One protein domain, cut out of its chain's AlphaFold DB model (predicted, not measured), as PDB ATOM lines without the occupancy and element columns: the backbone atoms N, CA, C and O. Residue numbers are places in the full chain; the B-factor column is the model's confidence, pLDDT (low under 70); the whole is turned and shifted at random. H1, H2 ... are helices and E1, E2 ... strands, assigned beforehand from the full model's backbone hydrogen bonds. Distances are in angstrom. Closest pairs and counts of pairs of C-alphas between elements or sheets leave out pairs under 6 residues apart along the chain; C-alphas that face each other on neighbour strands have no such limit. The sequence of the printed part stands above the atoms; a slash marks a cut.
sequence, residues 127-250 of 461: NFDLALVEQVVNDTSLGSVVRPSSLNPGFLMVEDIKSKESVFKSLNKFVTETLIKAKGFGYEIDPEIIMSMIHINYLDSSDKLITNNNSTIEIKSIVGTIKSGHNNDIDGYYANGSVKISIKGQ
ATOM      1  N   ASN A 127       9.232 -26.403  25.699       90.56
ATOM      2  CA  ASN A 127       9.432 -25.563  24.522       90.56
ATOM      3  C   ASN A 127       9.820 -24.139  24.941       90.56
ATOM      4  O   ASN A 127       9.090 -23.491  25.687       90.56
ATOM      5  N   PHE A 128      10.940 -23.651  24.410       92.19
ATOM      6  CA  PHE A 128      11.368 -22.260  24.514       92.19
ATOM      7  C   PHE A 128      11.222 -21.604  23.139       92.19
ATOM      8  O   PHE A 128      12.031 -21.821  22.238       92.19
ATOM      9  N   ASP A 129      10.144 -20.852  22.946       93.94
ATOM     10  CA  ASP A 129       9.896 -20.150  21.687       93.94
ATOM     11  C   ASP A 129      10.623 -18.798  21.691       93.94
ATOM     12  O   ASP A 129      10.404 -17.971  22.580       93.94
ATOM     13  N   LEU A 130      11.462 -18.545  20.679       93.44
ATOM     14  CA  LEU A 130      12.129 -17.251  20.497       93.44
ATOM     15  C   LEU A 130      11.150 -16.073  20.399       93.44
ATOM     16  O   LEU A 130      11.551 -14.945  20.688       93.44
ATOM     17  N   ALA A 131       9.880 -16.305  20.055       91.12
ATOM     18  CA  ALA A 131       8.841 -15.276  20.090       91.12
ATOM     19  C   ALA A 131       8.684 -14.618  21.478       91.12
ATOM     20  O   ALA A 131       8.235 -13.476  21.570       91.12
ATOM     21  N   LEU A 132       9.107 -15.279  22.565       92.00
ATOM     22  CA  LEU A 132       9.159 -14.667  23.898       92.00
ATOM     23  C   LEU A 132      10.081 -13.441  23.937       92.00
ATOM     24  O   LEU A 132       9.761 -12.461  24.602       92.00
ATOM     25  N   VAL A 133      11.183 -13.445  23.179       93.25
ATOM     26  CA  VAL A 133      12.079 -12.281  23.075       93.25
ATOM     27  C   VAL A 133      11.345 -11.094  22.444       93.25
ATOM     28  O   VAL A 133      11.527  -9.957  22.877       93.25
ATOM     29  N   GLU A 134      10.465 -11.349  21.472       93.69
ATOM     30  CA  GLU A 134       9.611 -10.312  20.883       93.69
ATOM     31  C   GLU A 134       8.669  -9.712  21.924       93.69
ATOM     32  O   GLU A 134       8.535  -8.495  22.006       93.69
ATOM     33  N   GLN A 135       8.052 -10.553  22.759       95.94
ATOM     34  CA  GLN A 135       7.152 -10.096  23.819       95.94
ATOM     35  C   GLN A 135       7.874  -9.197  24.823       95.94
ATOM     36  O   GLN A 135       7.321  -8.173  25.222       95.94
ATOM     37  N   VAL A 136       9.118  -9.540  25.181       97.12
ATOM     38  CA  VAL A 136       9.963  -8.702  26.045       97.12
ATOM     39  C   VAL A 136      10.240  -7.361  25.375       97.12
ATOM     40  O   VAL A 136      10.038  -6.335  26.014       97.12
ATOM     41  N   VAL A 137      10.645  -7.336  24.096       97.50
ATOM     42  CA  VAL A 137      10.947  -6.092  23.351       97.50
ATOM     43  C   VAL A 137       9.697  -5.272  23.007       97.50
ATOM     44  O   VAL A 137       9.785  -4.048  22.891       97.50
ATOM     45  N   ASN A 138       8.524  -5.885  22.936       96.81
ATOM     46  CA  ASN A 138       7.260  -5.184  22.709       96.81
ATOM     47  C   ASN A 138       6.563  -4.760  24.006       96.81
ATOM     48  O   ASN A 138       5.582  -4.034  23.927       96.81
ATOM     49  N   ASP A 139       7.081  -5.179  25.165       96.81
ATOM     50  CA  ASP A 139       6.475  -4.941  26.479       96.81
ATOM     51  C   ASP A 139       5.050  -5.508  26.579       96.81
ATOM     52  O   ASP A 139       4.076  -4.822  26.872       96.81
ATOM     53  N   THR A 140       4.908  -6.793  26.245       95.50
ATOM     54  CA  THR A 140       3.604  -7.471  26.193       95.50
ATOM     55  C   THR A 140       3.638  -8.809  26.917       95.50
ATOM     56  O   THR A 140       4.688  -9.442  27.033       95.50
ATOM     57  N   SER A 141       2.463  -9.279  27.351       93.75
ATOM     58  CA  SER A 141       2.278 -10.605  27.962       93.75
ATOM     59  C   SER A 141       3.296 -10.872  29.087       93.75
ATOM     60  O   SER A 141       3.619  -9.970  29.861       93.75
ATOM     61  N   LEU A 142       3.833 -12.094  29.166       88.62
ATOM     62  CA  LEU A 142       4.858 -12.487  30.137       88.62
ATOM     63  C   LEU A 142       6.191 -11.746  29.942       88.62
ATOM     64  O   LEU A 142       6.985 -11.668  30.875       88.62
ATOM     65  N   GLY A 143       6.436 -11.196  28.750       91.31
ATOM     66  CA  GLY A 143       7.660 -10.462  28.452       91.31
ATOM     67  C   GLY A 143       7.795  -9.163  29.246       91.31
ATOM     68  O   GLY A 143       8.912  -8.808  29.611       91.31
ATOM     69  N   SER A 144       6.677  -8.498  29.562       93.25
ATOM     70  CA  SER A 144       6.657  -7.251  30.348       93.25
ATOM     71  C   SER A 144       7.266  -7.424  31.746       93.25
ATOM     72  O   SER A 144       8.074  -6.613  32.189       93.25
ATOM     73  N   VAL A 145       6.977  -8.554  32.396       90.62
ATOM     74  CA  VAL A 145       7.400  -8.864  33.771       90.62
ATOM     75  C   VAL A 145       8.923  -8.963  33.904       90.62
ATOM     76  O   VAL A 145       9.505  -8.573  34.916       90.62
ATOM     77  N   VAL A 146       9.592  -9.475  32.871       95.25
ATOM     78  CA  VAL A 146      11.054  -9.657  32.853       95.25
ATOM     79  C   VAL A 146      11.769  -8.603  32.008       95.25
ATOM     80  O   VAL A 146      12.993  -8.635  31.890       95.25
ATOM     81  N   ARG A 147      11.035  -7.641  31.434       96.50
ATOM     82  CA  ARG A 147      11.611  -6.578  30.615       96.50
ATOM     83  C   ARG A 147      12.529  -5.704  31.469       96.50
ATOM     84  O   ARG A 147      12.144  -5.277  32.560       96.50
ATOM     85  N   PRO A 148      13.752  -5.388  31.015       95.56
ATOM     86  CA  PRO A 148      14.719  -4.706  31.866       95.56
ATOM     87  C   PRO A 148      14.358  -3.235  32.150       95.56
ATOM     88  O   PRO A 148      14.736  -2.719  33.197       95.56
ATOM     89  N   SER A 149      13.573  -2.588  31.281       94.75
ATOM     90  CA  SER A 149      13.160  -1.177  31.367       94.75
ATOM     91  C   SER A 149      11.849  -0.952  30.602       94.75
ATOM     92  O   SER A 149      11.680  -1.562  29.550       94.75
ATOM     93  N   SER A 150      10.962  -0.061  31.056       93.69
ATOM     94  CA  SER A 150       9.713   0.315  30.357       93.69
ATOM     95  C   SER A 150       9.930   1.244  29.148       93.69
ATOM     96  O   SER A 150       8.994   1.571  28.422       93.69
ATOM     97  N   LEU A 151      11.171   1.669  28.892       94.81
ATOM     98  CA  LEU A 151      11.492   2.605  27.816       94.81
ATOM     99  C   LEU A 151      11.444   1.951  26.434       94.81
ATOM    100  O   LEU A 151      11.844   0.794  26.253       94.81
ATOM    101  N   ASN A 152      11.032   2.749  25.443       97.25
ATOM    102  CA  ASN A 152      11.008   2.401  24.018       97.25
ATOM    103  C   ASN A 152      10.377   1.016  23.729       97.25
ATOM    104  O   ASN A 152      11.026   0.160  23.115       97.25
ATOM    105  N   PRO A 153       9.130   0.747  24.171       97.44
ATOM    106  CA  PRO A 153       8.432  -0.481  23.795       97.44
ATOM    107  C   PRO A 153       8.333  -0.591  22.268       97.44
ATOM    108  O   PRO A 153       8.139   0.399  21.561       97.44
ATOM    109  N   GLY A 154       8.534  -1.802  21.751       97.88
ATOM    110  CA  GLY A 154       8.564  -2.102  20.319       97.88
ATOM    111  C   GLY A 154       9.938  -1.986  19.657       97.88
ATOM    112  O   GLY A 154      10.080  -2.380  18.499       97.88
ATOM    113  N   PHE A 155      10.956  -1.468  20.354       98.38
ATOM    114  CA  PHE A 155      12.290  -1.262  19.789       98.38
ATOM    115  C   PHE A 155      13.401  -1.732  20.727       98.38
ATOM    116  O   PHE A 155      13.343  -1.534  21.941       98.38
ATOM    117  N   LEU A 156      14.460  -2.281  20.129       98.38
ATOM    118  CA  LEU A 156      15.780  -2.354  20.745       98.38
ATOM    119  C   LEU A 156      16.570  -1.097  20.359       98.38
ATOM    120  O   LEU A 156      16.811  -0.831  19.175       98.38
ATOM    121  N   MET A 157      16.976  -0.337  21.368       98.31
ATOM    122  CA  MET A 157      17.768   0.875  21.201       98.31
ATOM    123  C   MET A 157      19.250   0.531  21.039       98.31
ATOM    124  O   MET A 157      19.801  -0.260  21.807       98.31
ATOM    125  N   VAL A 158      19.895   1.116  20.028       97.88
ATOM    126  CA  VAL A 158      21.286   0.817  19.652       97.88
ATOM    127  C   VAL A 158      22.079   2.104  19.435       97.88
ATOM    128  O   VAL A 158      21.603   3.011  18.757       97.88
ATOM    129  N   GLU A 159      23.312   2.159  19.943       96.12
ATOM    130  CA  GLU A 159      24.206   3.320  19.800       96.12
ATOM    131  C   GLU A 159      24.510   3.658  18.329       96.12
ATOM    132  O   GLU A 159      24.296   4.785  17.889       96.12
ATOM    133  N   ASP A 160      24.978   2.676  17.554       96.31
ATOM    134  CA  ASP A 160      25.225   2.815  16.119       96.31
ATOM    135  C   ASP A 160      24.446   1.771  15.310       96.31
ATOM    136  O   ASP A 160      24.820   0.599  15.222       96.31
ATOM    137  N   ILE A 161      23.366   2.214  14.665       96.75
ATOM    138  CA  ILE A 161      22.514   1.370  13.814       96.75
ATOM    139  C   ILE A 161      23.166   0.978  12.485       96.75
ATOM    140  O   ILE A 161      22.575   0.219  11.726       96.75
ATOM    141  N   LYS A 162      24.361   1.479  12.160       96.12
ATOM    142  CA  LYS A 162      25.122   1.058  10.972       96.12
ATOM    143  C   LYS A 162      26.132  -0.045  11.296       96.12
ATOM    144  O   LYS A 162      26.658  -0.678  10.381       96.12
ATOM    145  N   SER A 163      26.371  -0.315  12.581       95.75
ATOM    146  CA  SER A 163      27.330  -1.310  13.057       95.75
ATOM    147  C   SER A 163      26.632  -2.572  13.566       95.75
ATOM    148  O   SER A 163      25.947  -2.565  14.588       95.75
ATOM    149  N   LYS A 164      26.862  -3.705  12.886       96.00
ATOM    150  CA  LYS A 164      26.381  -5.022  13.346       96.00
ATOM    151  C   LYS A 164      26.910  -5.378  14.735       96.00
ATOM    152  O   LYS A 164      26.187  -5.970  15.525       96.00
ATOM    153  N   GLU A 165      28.151  -4.996  15.034       95.75
ATOM    154  CA  GLU A 165      28.767  -5.206  16.347       95.75
ATOM    155  C   GLU A 165      28.044  -4.403  17.435       95.75
ATOM    156  O   GLU A 165      27.714  -4.951  18.485       95.75
ATOM    157  N   SER A 166      27.712  -3.136  17.159       95.81
ATOM    158  CA  SER A 166      26.930  -2.297  18.075       95.81
ATOM    159  C   SER A 166      25.530  -2.870  18.319       95.81
ATOM    160  O   SER A 166      25.078  -2.938  19.468       95.81
ATOM    161  N   VAL A 167      24.846  -3.326  17.261       97.19
ATOM    162  CA  VAL A 167      23.534  -3.990  17.376       97.19
ATOM    163  C   VAL A 167      23.644  -5.264  18.214       97.19
ATOM    164  O   VAL A 167      22.863  -5.446  19.146       97.19
ATOM    165  N   PHE A 168      24.637  -6.116  17.943       96.94
ATOM    166  CA  PHE A 168      24.861  -7.350  18.698       96.94
ATOM    167  C   PHE A 168      25.153  -7.077  20.177       96.94
ATOM    168  O   PHE A 168      24.563  -7.715  21.045       96.94
ATOM    169  N   LYS A 169      26.015  -6.099  20.479       97.12
ATOM    170  CA  LYS A 169      26.339  -5.693  21.854       97.12
ATOM    171  C   LYS A 169      25.100  -5.201  22.606       97.12
ATOM    172  O   LYS A 169      24.905  -5.572  23.761       97.12
ATOM    173  N   SER A 170      24.261  -4.400  21.948       97.38
ATOM    174  CA  SER A 170      23.018  -3.879  22.531       97.38
ATOM    175  C   SER A 170      22.005  -4.998  22.785       97.38
ATOM    176  O   SER A 170      21.433  -5.065  23.870       97.38
ATOM    177  N   LEU A 171      21.851  -5.925  21.829       97.62
ATOM    178  CA  LEU A 171      21.011  -7.114  21.987       97.62
ATOM    179  C   LEU A 171      21.503  -7.994  23.138       97.62
ATOM    180  O   LEU A 171      20.705  -8.371  23.987       97.62
ATOM    181  N   ASN A 172      22.808  -8.281  23.197       97.06
ATOM    182  CA  ASN A 172      23.396  -9.095  24.260       97.06
ATOM    183  C   ASN A 172      23.134  -8.477  25.640       97.06
ATOM    184  O   ASN A 172      22.634  -9.150  26.536       97.06
ATOM    185  N   LYS A 173      23.403  -7.171  25.796       96.94
ATOM    186  CA  LYS A 173      23.110  -6.441  27.039       96.94
ATOM    187  C   LYS A 173      21.626  -6.546  27.409       96.94
ATOM    188  O   LYS A 173      21.310  -6.850  28.552       96.94
ATOM    189  N   PHE A 174      20.722  -6.345  26.450       97.31
ATOM    190  CA  PHE A 174      19.278  -6.438  26.681       97.31
ATOM    191  C   PHE A 174      18.835  -7.842  27.114       97.31
ATOM    192  O   PHE A 174      18.117  -7.975  28.105       97.31
ATOM    193  N   VAL A 175      19.304  -8.890  26.431       96.44
ATOM    194  CA  VAL A 175      19.040 -10.292  26.799       96.44
ATOM    195  C   VAL A 175      19.607 -10.610  28.185       96.44
ATOM    196  O   VAL A 175      18.933 -11.251  28.984       96.44
ATOM    197  N   THR A 176      20.798 -10.106  28.505       96.94
ATOM    198  CA  THR A 176      21.464 -10.341  29.794       96.94
ATOM    199  C   THR A 176      20.647  -9.764  30.951       96.94
ATOM    200  O   THR A 176      20.295 -10.494  31.873       96.94
ATOM    201  N   GLU A 177      20.264  -8.487  30.874       96.38
ATOM    202  CA  GLU A 177      19.443  -7.840  31.909       96.38
ATOM    203  C   GLU A 177      18.042  -8.470  32.020       96.38
ATOM    204  O   GLU A 177      17.494  -8.590  33.116       96.38
ATOM    205  N   THR A 178      17.479  -8.936  30.899       96.38
ATOM    206  CA  THR A 178      16.213  -9.692  30.894       96.38
ATOM    207  C   THR A 178      16.346 -10.992  31.688       96.38
ATOM    208  O   THR A 178      15.500 -11.305  32.524       96.38
ATOM    209  N   LEU A 179      17.422 -11.752  31.466       95.62
ATOM    210  CA  LEU A 179      17.658 -13.024  32.154       95.62
ATOM    211  C   LEU A 179      17.993 -12.841  33.639       95.62
ATOM    212  O   LEU A 179      17.582 -13.664  34.456       95.62
ATOM    213  N   ILE A 180      18.652 -11.739  34.015       95.62
ATOM    214  CA  ILE A 180      18.849 -11.370  35.426       95.62
ATOM    215  C   ILE A 180      17.494 -11.218  36.133       95.62
ATOM    216  O   ILE A 180      17.323 -11.745  37.233       95.62
ATOM    217  N   LYS A 181      16.507 -10.565  35.500       94.69
ATOM    218  CA  LYS A 181      15.140 -10.488  36.043       94.69
ATOM    219  C   LYS A 181      14.435 -11.846  36.025       94.69
ATOM    220  O   LYS A 181      13.821 -12.224  37.020       94.69
ATOM    221  N   ALA A 182      14.562 -12.604  34.935       92.94
ATOM    222  CA  ALA A 182      13.944 -13.925  34.790       92.94
ATOM    223  C   ALA A 182      14.423 -14.933  35.853       92.94
ATOM    224  O   ALA A 182      13.643 -15.786  36.283       92.94
ATOM    225  N   LYS A 183      15.657 -14.786  36.353       93.94
ATOM    226  CA  LYS A 183      16.178 -15.577  37.475       93.94
ATOM    227  C   LYS A 183      15.307 -15.477  38.732       93.94
ATOM    228  O   LYS A 183      15.134 -16.477  39.424       93.94
ATOM    229  N   GLY A 184      14.694 -14.318  38.990       88.06
ATOM    230  CA  GLY A 184      13.738 -14.134  40.090       88.06
ATOM    231  C   GLY A 184      12.488 -15.021  39.986       88.06
ATOM    232  O   GLY A 184      11.836 -15.280  40.992       88.06
ATOM    233  N   PHE A 185      12.199 -15.545  38.792       87.38
ATOM    234  CA  PHE A 185      11.079 -16.442  38.497       87.38
ATOM    235  C   PHE A 185      11.515 -17.907  38.324       87.38
ATOM    236  O   PHE A 185      10.736 -18.729  37.847       87.38
ATOM    237  N   GLY A 186      12.755 -18.246  38.699       87.50
ATOM    238  CA  GLY A 186      13.295 -19.606  38.606       87.50
ATOM    239  C   GLY A 186      13.888 -19.979  37.242       87.50
ATOM    240  O   GLY A 186      14.237 -21.138  37.038       87.50
ATOM    241  N   TYR A 187      14.030 -19.025  36.316       88.31
ATOM    242  CA  TYR A 187      14.703 -19.258  35.035       88.31
ATOM    243  C   TYR A 187      16.198 -18.946  35.153       88.31
ATOM    244  O   TYR A 187      16.615 -17.794  35.059       88.31
ATOM    245  N   GLU A 188      17.022 -19.976  35.340       92.19
ATOM    246  CA  GLU A 188      18.484 -19.850  35.373       92.19
ATOM    247  C   GLU A 188      19.087 -20.204  34.008       92.19
ATOM    248  O   GLU A 188      19.592 -21.302  33.797       92.19
ATOM    249  N   ILE A 189      19.001 -19.272  33.057       92.25
ATOM    250  CA  ILE A 189      19.583 -19.434  31.717       92.25
ATOM    251  C   ILE A 189      20.785 -18.500  31.579       92.25
ATOM    252  O   ILE A 189      20.686 -17.310  31.874       92.25
ATOM    253  N   ASP A 190      21.912 -19.036  31.111       93.62
ATOM    254  CA  ASP A 190      23.105 -18.247  30.804       93.62
ATOM    255  C   ASP A 190      22.887 -17.429  29.510       93.62
ATOM    256  O   ASP A 190      22.586 -18.014  28.458       93.62
ATOM    257  N   PRO A 191      23.043 -16.089  29.539       94.06
ATOM    258  CA  PRO A 191      22.948 -15.252  28.346       94.06
ATOM    259  C   PRO A 191      23.880 -15.692  27.210       94.06
ATOM    260  O   PRO A 191      23.493 -15.607  26.042       94.06
ATOM    261  N   GLU A 192      25.077 -16.203  27.514       95.31
ATOM    262  CA  GLU A 192      26.038 -16.647  26.498       95.31
ATOM    263  C   GLU A 192      25.521 -17.861  25.710       95.31
ATOM    264  O   GLU A 192      25.745 -17.958  24.497       95.31
ATOM    265  N   ILE A 193      24.751 -18.750  26.352       93.75
ATOM    266  CA  ILE A 193      24.093 -19.884  25.684       93.75
ATOM    267  C   ILE A 193      23.053 -19.365  24.681       93.75
ATOM    268  O   ILE A 193      23.078 -19.757  23.514       93.75
ATOM    269  N   ILE A 194      22.198 -18.412  25.081       94.06
ATOM    270  CA  ILE A 194      21.203 -17.825  24.164       94.06
ATOM    271  C   ILE A 194      21.886 -17.091  23.004       94.06
ATOM    272  O   ILE A 194      21.509 -17.246  21.843       94.06
ATOM    273  N   MET A 195      22.917 -16.296  23.277       95.62
ATOM    274  CA  MET A 195      23.583 -15.537  22.218       95.62
ATOM    275  C   MET A 195      24.388 -16.435  21.268       95.62
ATOM    276  O   MET A 195      24.503 -16.130  20.078       95.62
ATOM    277  N   SER A 196      24.921 -17.560  21.754       95.88
ATOM    278  CA  SER A 196      25.652 -18.520  20.922       95.88
ATOM    279  C   SER A 196      24.731 -19.417  20.089       95.88
ATOM    280  O   SER A 196      25.118 -19.760  18.967       95.88
ATOM    281  N   MET A 197      23.507 -19.717  20.541       95.56
ATOM    282  CA  MET A 197      22.554 -20.555  19.796       95.56
ATOM    283  C   MET A 197      21.821 -19.822  18.661       95.56
ATOM    284  O   MET A 197      21.252 -20.474  17.784       95.56
ATOM    285  N   ILE A 198      21.818 -18.483  18.637       96.81
ATOM    286  CA  ILE A 198      21.064 -17.700  17.642       96.81
ATOM    287  C   ILE A 198      21.918 -17.280  16.440       96.81
ATOM    288  O   ILE A 198      23.057 -16.824  16.554       96.81
ATOM    289  N   HIS A 199      21.349 -17.412  15.246       97.38
ATOM    290  CA  HIS A 199      21.818 -16.775  14.022       97.38
ATOM    291  C   HIS A 199      21.031 -15.481  13.806       97.38
ATOM    292  O   HIS A 199      19.803 -15.503  13.852       97.38
ATOM    293  N   ILE A 200      21.730 -14.366  13.575       97.75
ATOM    294  CA  ILE A 200      21.122 -13.036  13.451       97.75
ATOM    295  C   ILE A 200      21.308 -12.519  12.025       97.75
ATOM    296  O   ILE A 200      22.428 -12.250  11.585       97.75
ATOM    297  N   ASN A 201      20.189 -12.330  11.332       97.69
ATOM    298  CA  ASN A 201      20.113 -11.622  10.062       97.69
ATOM    299  C   ASN A 201      19.817 -10.143  10.315       97.69
ATOM    300  O   ASN A 201      18.886  -9.817  11.042       97.69
ATOM    301  N   TYR A 202      20.579  -9.249   9.689       97.88
ATOM    302  CA  TYR A 202      20.411  -7.799   9.816       97.88
ATOM    303  C   TYR A 202      19.687  -7.270   8.584       97.88
ATOM    304  O   TYR A 202      20.118  -7.563   7.469       97.88
ATOM    305  N   LEU A 203      18.608  -6.514   8.773       97.81
ATOM    306  CA  LEU A 203      17.743  -6.048   7.693       97.81
ATOM    307  C   LEU A 203      17.708  -4.516   7.615       97.81
ATOM    308  O   LEU A 203      17.721  -3.826   8.639       97.81
ATOM    309  N   ASP A 204      17.642  -3.988   6.396       97.44
ATOM    310  CA  ASP A 204      17.443  -2.559   6.137       97.44
ATOM    311  C   ASP A 204      15.957  -2.145   6.215       97.44
ATOM    312  O   ASP A 204      15.076  -2.932   6.559       97.44
ATOM    313  N   SER A 205      15.657  -0.883   5.886       97.12
ATOM    314  CA  SER A 205      14.280  -0.348   5.853       97.12
ATOM    315  C   SER A 205      13.330  -1.019   4.848       97.12
ATOM    316  O   SER A 205      12.125  -0.806   4.918       97.12
ATOM    317  N   SER A 206      13.862  -1.793   3.899       97.38
ATOM    318  CA  SER A 206      13.110  -2.550   2.892       97.38
ATOM    319  C   SER A 206      13.110  -4.055   3.187       97.38
ATOM    320  O   SER A 206      12.858  -4.847   2.279       97.38
ATOM    321  N   ASP A 207      13.438  -4.452   4.424       97.44
ATOM    322  CA  ASP A 207      13.587  -5.843   4.864       97.44
ATOM    323  C   ASP A 207      14.622  -6.653   4.050       97.44
ATOM    324  O   ASP A 207      14.565  -7.885   3.987       97.44
ATOM    325  N   LYS A 208      15.599  -5.986   3.420       96.94
ATOM    326  CA  LYS A 208      16.669  -6.668   2.677       96.94
ATOM    327  C   LYS A 208      17.837  -7.006   3.592       96.94
ATOM    328  O   LYS A 208      18.258  -6.191   4.409       96.94
ATOM    329  N   LEU A 209      18.399  -8.199   3.397       97.00
ATOM    330  CA  LEU A 209      19.551  -8.686   4.153       97.00
ATOM    331  C   LEU A 209      20.799  -7.825   3.904       97.00
ATOM    332  O   LEU A 209      21.274  -7.700   2.775       97.00
ATOM    333  N   ILE A 210      21.381  -7.307   4.984       95.81
ATOM    334  CA  ILE A 210      22.643  -6.568   4.990       95.81
ATOM    335  C   ILE A 210      23.789  -7.571   5.171       95.81
ATOM    336  O   ILE A 210      24.091  -8.028   6.276       95.81
ATOM    337  N   THR A 211      24.464  -7.929   4.081       92.38
ATOM    338  CA  THR A 211      25.551  -8.926   4.098       92.38
ATOM    339  C   THR A 211      26.910  -8.332   4.473       92.38
ATOM    340  O   THR A 211      27.682  -8.976   5.179       92.38
ATOM    341  N   ASN A 212      27.187  -7.080   4.102       84.62
ATOM    342  CA  ASN A 212      28.482  -6.438   4.343       84.62
ATOM    343  C   ASN A 212      28.586  -5.841   5.758       84.62
ATOM    344  O   ASN A 212      27.621  -5.285   6.270       84.62
ATOM    345  N   ASN A 213      29.770  -5.925   6.376       72.06
ATOM    346  CA  ASN A 213      30.034  -5.367   7.715       72.06
ATOM    347  C   ASN A 213      30.379  -3.867   7.703       72.06
ATOM    348  O   ASN A 213      30.486  -3.262   8.759       72.06
ATOM    349  N   ASN A 214      30.560  -3.274   6.520       62.94
ATOM    350  CA  ASN A 214      31.079  -1.916   6.344       62.94
ATOM    351  C   ASN A 214      30.016  -0.998   5.710       62.94
ATOM    352  O   ASN A 214      30.247  -0.384   4.666       62.94
ATOM    353  N   SER A 215      28.795  -1.002   6.255       68.88
ATOM    354  CA  SER A 215      27.645  -0.399   5.582       68.88
ATOM    355  C   SER A 215      27.350   1.019   6.059       68.88
ATOM    356  O   SER A 215      27.087   1.267   7.224       68.88
ATOM    357  N   THR A 216      27.253   1.946   5.107       89.38
ATOM    358  CA  THR A 216      26.522   3.216   5.265       89.38
ATOM    359  C   THR A 216      25.014   3.010   5.476       89.38
ATOM    360  O   THR A 216      24.303   3.965   5.784       89.38
ATOM    361  N   ILE A 217      24.536   1.774   5.287       95.69
ATOM    362  CA  ILE A 217      23.145   1.342   5.403       95.69
ATOM    363  C   ILE A 217      22.788   1.162   6.876       95.69
ATOM    364  O   ILE A 217      23.505   0.501   7.623       95.69
ATOM    365  N   GLU A 218      21.659   1.737   7.269       96.94
ATOM    366  CA  GLU A 218      21.099   1.591   8.607       96.94
ATOM    367  C   GLU A 218      20.361   0.257   8.751       96.94
ATOM    368  O   GLU A 218      19.506  -0.092   7.933       96.94
ATOM    369  N   ILE A 219      20.657  -0.451   9.833       97.69
ATOM    370  CA  ILE A 219      19.942  -1.636  10.288       97.69
ATOM    371  C   ILE A 219      18.641  -1.157  10.941       97.69
ATOM    372  O   ILE A 219      18.666  -0.396  11.909       97.69
ATOM    373  N   LYS A 220      17.496  -1.583  10.400       98.19
ATOM    374  CA  LYS A 220      16.159  -1.224  10.908       98.19
ATOM    375  C   LYS A 220      15.482  -2.359  11.649       98.19
ATOM    376  O   LYS A 220      14.639  -2.109  12.503       98.19
ATOM    377  N   SER A 221      15.848  -3.596  11.345       98.44
ATOM    378  CA  SER A 221      15.415  -4.745  12.126       98.44
ATOM    379  C   SER A 221      16.455  -5.856  12.089       98.44
ATOM    380  O   SER A 221      17.355  -5.871  11.244       98.44
ATOM    381  N   ILE A 222      16.337  -6.786  13.025       98.44
ATOM    382  CA  ILE A 222      17.073  -8.043  13.019       98.44
ATOM    383  C   ILE A 222      16.098  -9.214  13.060       98.44
ATOM    384  O   ILE A 222      15.028  -9.112  13.657       98.44
ATOM    385  N   VAL A 223      16.477 -10.328  12.439       98.31
ATOM    386  CA  VAL A 223      15.756 -11.600  12.524       98.31
ATOM    387  C   VAL A 223      16.670 -12.638  13.159       98.31
ATOM    388  O   VAL A 223      17.693 -13.001  12.577       98.31
ATOM    389  N   GLY A 224      16.305 -13.090  14.355       97.56
ATOM    390  CA  GLY A 224      16.979 -14.158  15.084       97.56
ATOM    391  C   GLY A 224      16.335 -15.513  14.799       97.56
ATOM    392  O   GLY A 224      15.117 -15.650  14.891       97.56
ATOM    393  N   THR A 225      17.141 -16.523  14.478       97.31
ATOM    394  CA  THR A 225      16.707 -17.922  14.308       97.31
ATOM    395  C   THR A 225      17.639 -18.858  15.064       97.31
ATOM    396  O   THR A 225      18.845 -18.609  15.092       97.31
ATOM    397  N   ILE A 226      17.134 -19.965  15.607       96.06
ATOM    398  CA  ILE A 226      17.991 -20.991  16.221       96.06
ATOM    399  C   ILE A 226      18.930 -21.596  15.164       96.06
ATOM    400  O   ILE A 226      18.491 -22.002  14.085       96.06
ATOM    401  N   LYS A 227      20.234 -21.641  15.454       94.38
ATOM    402  CA  LYS A 227      21.235 -22.310  14.614       94.38
ATOM    403  C   LYS A 227      20.937 -23.809  14.546       94.38
ATOM    404  O   LYS A 227      20.564 -24.429  15.538       94.38
ATOM    405  N   SER A 228      21.155 -24.409  13.378       89.81
ATOM    406  CA  SER A 228      20.973 -25.854  13.193       89.81
ATOM    407  C   SER A 228      21.817 -26.644  14.197       89.81
ATOM    408  O   SER A 228      23.025 -26.439  14.268       89.81
ATOM    409  N   GLY A 229      21.185 -27.555  14.943       84.50
ATOM    410  CA  GLY A 229      21.839 -28.380  15.965       84.50
ATOM    411  C   GLY A 229      21.878 -27.770  17.369       84.50
ATOM    412  O   GLY A 229      22.206 -28.489  18.302       84.50
ATOM    413  N   HIS A 230      21.476 -26.507  17.537       90.50
ATOM    414  CA  HIS A 230      21.537 -25.793  18.820       90.50
ATOM    415  C   HIS A 230      20.189 -25.728  19.562       90.50
ATOM    416  O   HIS A 230      20.030 -24.992  20.530       90.50
ATOM    417  N   ASN A 231      19.174 -26.482  19.127       92.00
ATOM    418  CA  ASN A 231      17.842 -26.465  19.748       92.00
ATOM    419  C   ASN A 231      17.830 -26.970  21.203       92.00
ATOM    420  O   ASN A 231      16.878 -26.704  21.924       92.00
ATOM    421  N   ASN A 232      18.861 -27.700  21.627       88.75
ATOM    422  CA  ASN A 232      18.926 -28.366  22.930       88.75
ATOM    423  C   ASN A 232      19.996 -27.778  23.863       88.75
ATOM    424  O   ASN A 232      20.285 -28.377  24.899       88.75
ATOM    425  N   ASP A 233      20.591 -26.640  23.499       89.75
ATOM    426  CA  ASP A 233      21.728 -26.066  24.228       89.75
ATOM    427  C   ASP A 233      21.333 -25.492  25.592       89.75
ATOM    428  O   ASP A 233      22.159 -25.428  26.498       89.75
ATOM    429  N   ILE A 234      20.067 -25.101  25.753       90.50
ATOM    430  CA  ILE A 234      19.519 -24.688  27.044       90.50
ATOM    431  C   ILE A 234      19.055 -25.946  27.783       90.50
ATOM    432  O   ILE A 234      18.219 -26.703  27.276       90.50
ATOM    433  N   ASP A 235      19.590 -26.181  28.978       85.00
ATOM    434  CA  ASP A 235      19.244 -27.364  29.760       85.00
ATOM    435  C   ASP A 235      17.763 -27.369  30.166       85.00
ATOM    436  O   ASP A 235      17.221 -26.353  30.587       85.00
ATOM    437  N   GLY A 236      17.086 -28.505  29.988       84.56
ATOM    438  CA  GLY A 236      15.641 -28.633  30.222       84.56
ATOM    439  C   GLY A 236      14.719 -28.001  29.163       84.56
ATOM    440  O   GLY A 236      13.506 -28.223  29.221       84.56
ATOM    441  N   TYR A 237      15.252 -27.290  28.157       90.69
ATOM    442  CA  TYR A 237      14.441 -26.619  27.131       90.69
ATOM    443  C   TYR A 237      14.744 -27.084  25.702       90.69
ATOM    444  O   TYR A 237      15.856 -27.491  25.371       90.69
ATOM    445  N   TYR A 238      13.729 -27.014  24.840       91.19
ATOM    446  CA  TYR A 238      13.840 -27.180  23.394       91.19
ATOM    447  C   TYR A 238      13.558 -25.830  22.736       91.19
ATOM    448  O   TYR A 238      12.405 -25.403  22.606       91.19
ATOM    449  N   ALA A 239      14.624 -25.137  22.351       94.69
ATOM    450  CA  ALA A 239      14.541 -23.836  21.721       94.69
ATOM    451  C   ALA A 239      14.092 -23.958  20.263       94.69
ATOM    452  O   ALA A 239      14.643 -24.742  19.483       94.69
ATOM    453  N   ASN A 240      13.098 -23.168  19.877       95.25
ATOM    454  CA  ASN A 240      12.556 -23.158  18.525       95.25
ATOM    455  C   ASN A 240      12.036 -21.767  18.132       95.25
ATOM    456  O   ASN A 240      12.096 -20.816  18.909       95.25
ATOM    457  N   GLY A 241      11.567 -21.652  16.892       95.44
ATOM    458  CA  GLY A 241      10.977 -20.425  16.372       95.44
ATOM    459  C   GLY A 241      11.990 -19.430  15.803       95.44
ATOM    460  O   GLY A 241      13.152 -19.743  15.520       95.44
ATOM    461  N   SER A 242      11.499 -18.217  15.585       95.88
ATOM    462  CA  SER A 242      12.254 -17.074  15.081       95.88
ATOM    463  C   SER A 242      11.680 -15.798  15.669       95.88
ATOM    464  O   SER A 242      10.480 -15.735  15.916       95.88
ATOM    465  N   VAL A 243      12.505 -14.770  15.810       96.75
ATOM    466  CA  VAL A 243      12.082 -13.463  16.320       96.75
ATOM    467  C   VAL A 243      12.490 -12.360  15.356       96.75
ATOM    468  O   VAL A 243      13.607 -12.388  14.838       96.75
ATOM    469  N   LYS A 244      11.609 -11.381  15.123       97.56
ATOM    470  CA  LYS A 244      11.946 -10.135  14.422       97.56
ATOM    471  C   LYS A 244      11.931  -8.985  15.424       97.56
ATOM    472  O   LYS A 244      10.921  -8.746  16.067       97.56
ATOM    473  N   ILE A 245      13.046  -8.269  15.544       98.31
ATOM    474  CA  ILE A 245      13.195  -7.143  16.474       98.31
ATOM    475  C   ILE A 245      13.431  -5.871  15.672       98.31
ATOM    476  O   ILE A 245      14.359  -5.815  14.861       98.31
ATOM    477  N   SER A 246      12.620  -4.843  15.910       98.44
ATOM    478  CA  SER A 246      12.836  -3.511  15.341       98.44
ATOM    479  C   SER A 246      13.958  -2.785  16.082       98.44
ATOM    480  O   SER A 246      14.052  -2.845  17.306       98.44
ATOM    481  N   ILE A 247      14.807  -2.084  15.335       98.44
ATOM    482  CA  ILE A 247      15.963  -1.345  15.852       98.44
ATOM    483  C   ILE A 247      15.722   0.156  15.706       98.44
ATOM    484  O   ILE A 247      15.296   0.628  14.646       98.44
ATOM    485  N   LYS A 248      16.059   0.919  16.746       98.38
ATOM    486  CA  LYS A 248      16.073   2.385  16.712       98.38
ATOM    487  C   LYS A 248      17.405   2.903  17.255       98.38
ATOM    488  O   LYS A 248      17.975   2.348  18.188       98.38
ATOM    489  N   GLY A 249      17.924   3.948  16.616       97.94
ATOM    490  CA  GLY A 249      19.191   4.556  17.006       97.94
ATOM    491  C   GLY A 249      19.048   5.403  18.259       97.94
ATOM    492  O   GLY A 249      18.049   6.106  18.421       97.94
ATOM    493  N   GLN A 250      20.056   5.345  19.118       97.50
ATOM    494  CA  GLN A 250      20.177   6.213  20.277       97.50
ATOM    495  C   GLN A 250      20.816   7.544  19.887       97.50
ATOM    496  O   GLN A 250      21.666   7.627  18.999       97.50
TER     497      GLN A 250
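AT A GLANCE: This is residues 127 to 250 of the 461 residues of an uncharacterized protein of Spiroplasma corruscae (UniProt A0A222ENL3). A four-stranded sheet, strongly twisted and curled like part of a barrel, has the long helix H3 over one face, in two layers, while short H1 runs along strand E6. H2 packs on H1 and on residues 178 to 182 of H3, H4 packs on H3, and the small parallel pair E1 and E5 adjoins the start of E6. The 124 printed residues hold four named helices and six named strands in the order E1 H1 H2 E2 H3 H4 E3 E4 E5 E6; the sheet is mixed, ordered E2 E6 E4 E3, and the class is mixed, helices and strands. The whole is compact, with a radius of gyration of the C-alphas of 14.1 A and spans of 42 by 34 by 20 A.

HOW THE PARTS SIT: Begin at E1, residues 127 to 129, parallel to E5, residues 237 to 240, where N 128 and O 238 are 2.9 A apart. Next, H1, residues 131 to 138, is over E6, residues 242 to 249, at a height over the sheet of 8.0 A; it runs along the strands, at 13 degrees to E6 on the local plane. H2, residues 141 to 146, touches H1, the closest C-alphas being those of Val 136 and Gly 143, 3.8 A apart; at 72 degrees they are only just about perpendicular. Look to E2, residues 156 to 158, for an edge strand parallel to E6, with N 156 and O 246 2.9 A apart. H3, residues 164 to 183, is on the sheet and touches H4, residues 191 to 197, with its residues 172 to 179 alone: the closest C-alphas, of Thr 176 and Pro 191, are 5.3 A apart, at a steep tilt of 56 degrees, opposite ways. H4 only grazes the sheet, with residues 194 to 197. E3, residues 198 to 203, and E4, residues 221 to 226, form a hairpin, with N 201 and O 223 2.9 A apart. E2, H3, H4 and E3 make a split strand-helix-strand unit, two strands of one sheet that are not neighbours, joined through helices, with E6 and E4 between them in the sheet; its crossover is right-handed. E6 is antiparallel to E4, with N 224 and O 243 2.8 A apart. Every O i to N i+4 pair is within hydrogen-bond range in H1, H3 and H4; H2 has 0 of 2, but 3 of 3 O i to N i+3 pairs.

IN THESE COORDINATES: Find C-alpha 127 at (9.432, -25.563, 24.522), where E1 begins. H3 runs 28.2 A from C-alpha 164 at (26.381, -5.022, 13.346). E4 measures 17.0 A and E3 15.7 A. E5 runs on into E6 at 72 degrees, and E6 covers 22.8 A to C-alpha 249 at (19.191, 4.556, 17.006).

THE WHOLE: Look at the C-alphas of Gly 186 and Thr 216 for the two farthest apart, 42.5 A. The printed part has no cut; its one long link is residues 204 to 220, where residues 214 to 215 are under 70 in pLDDT.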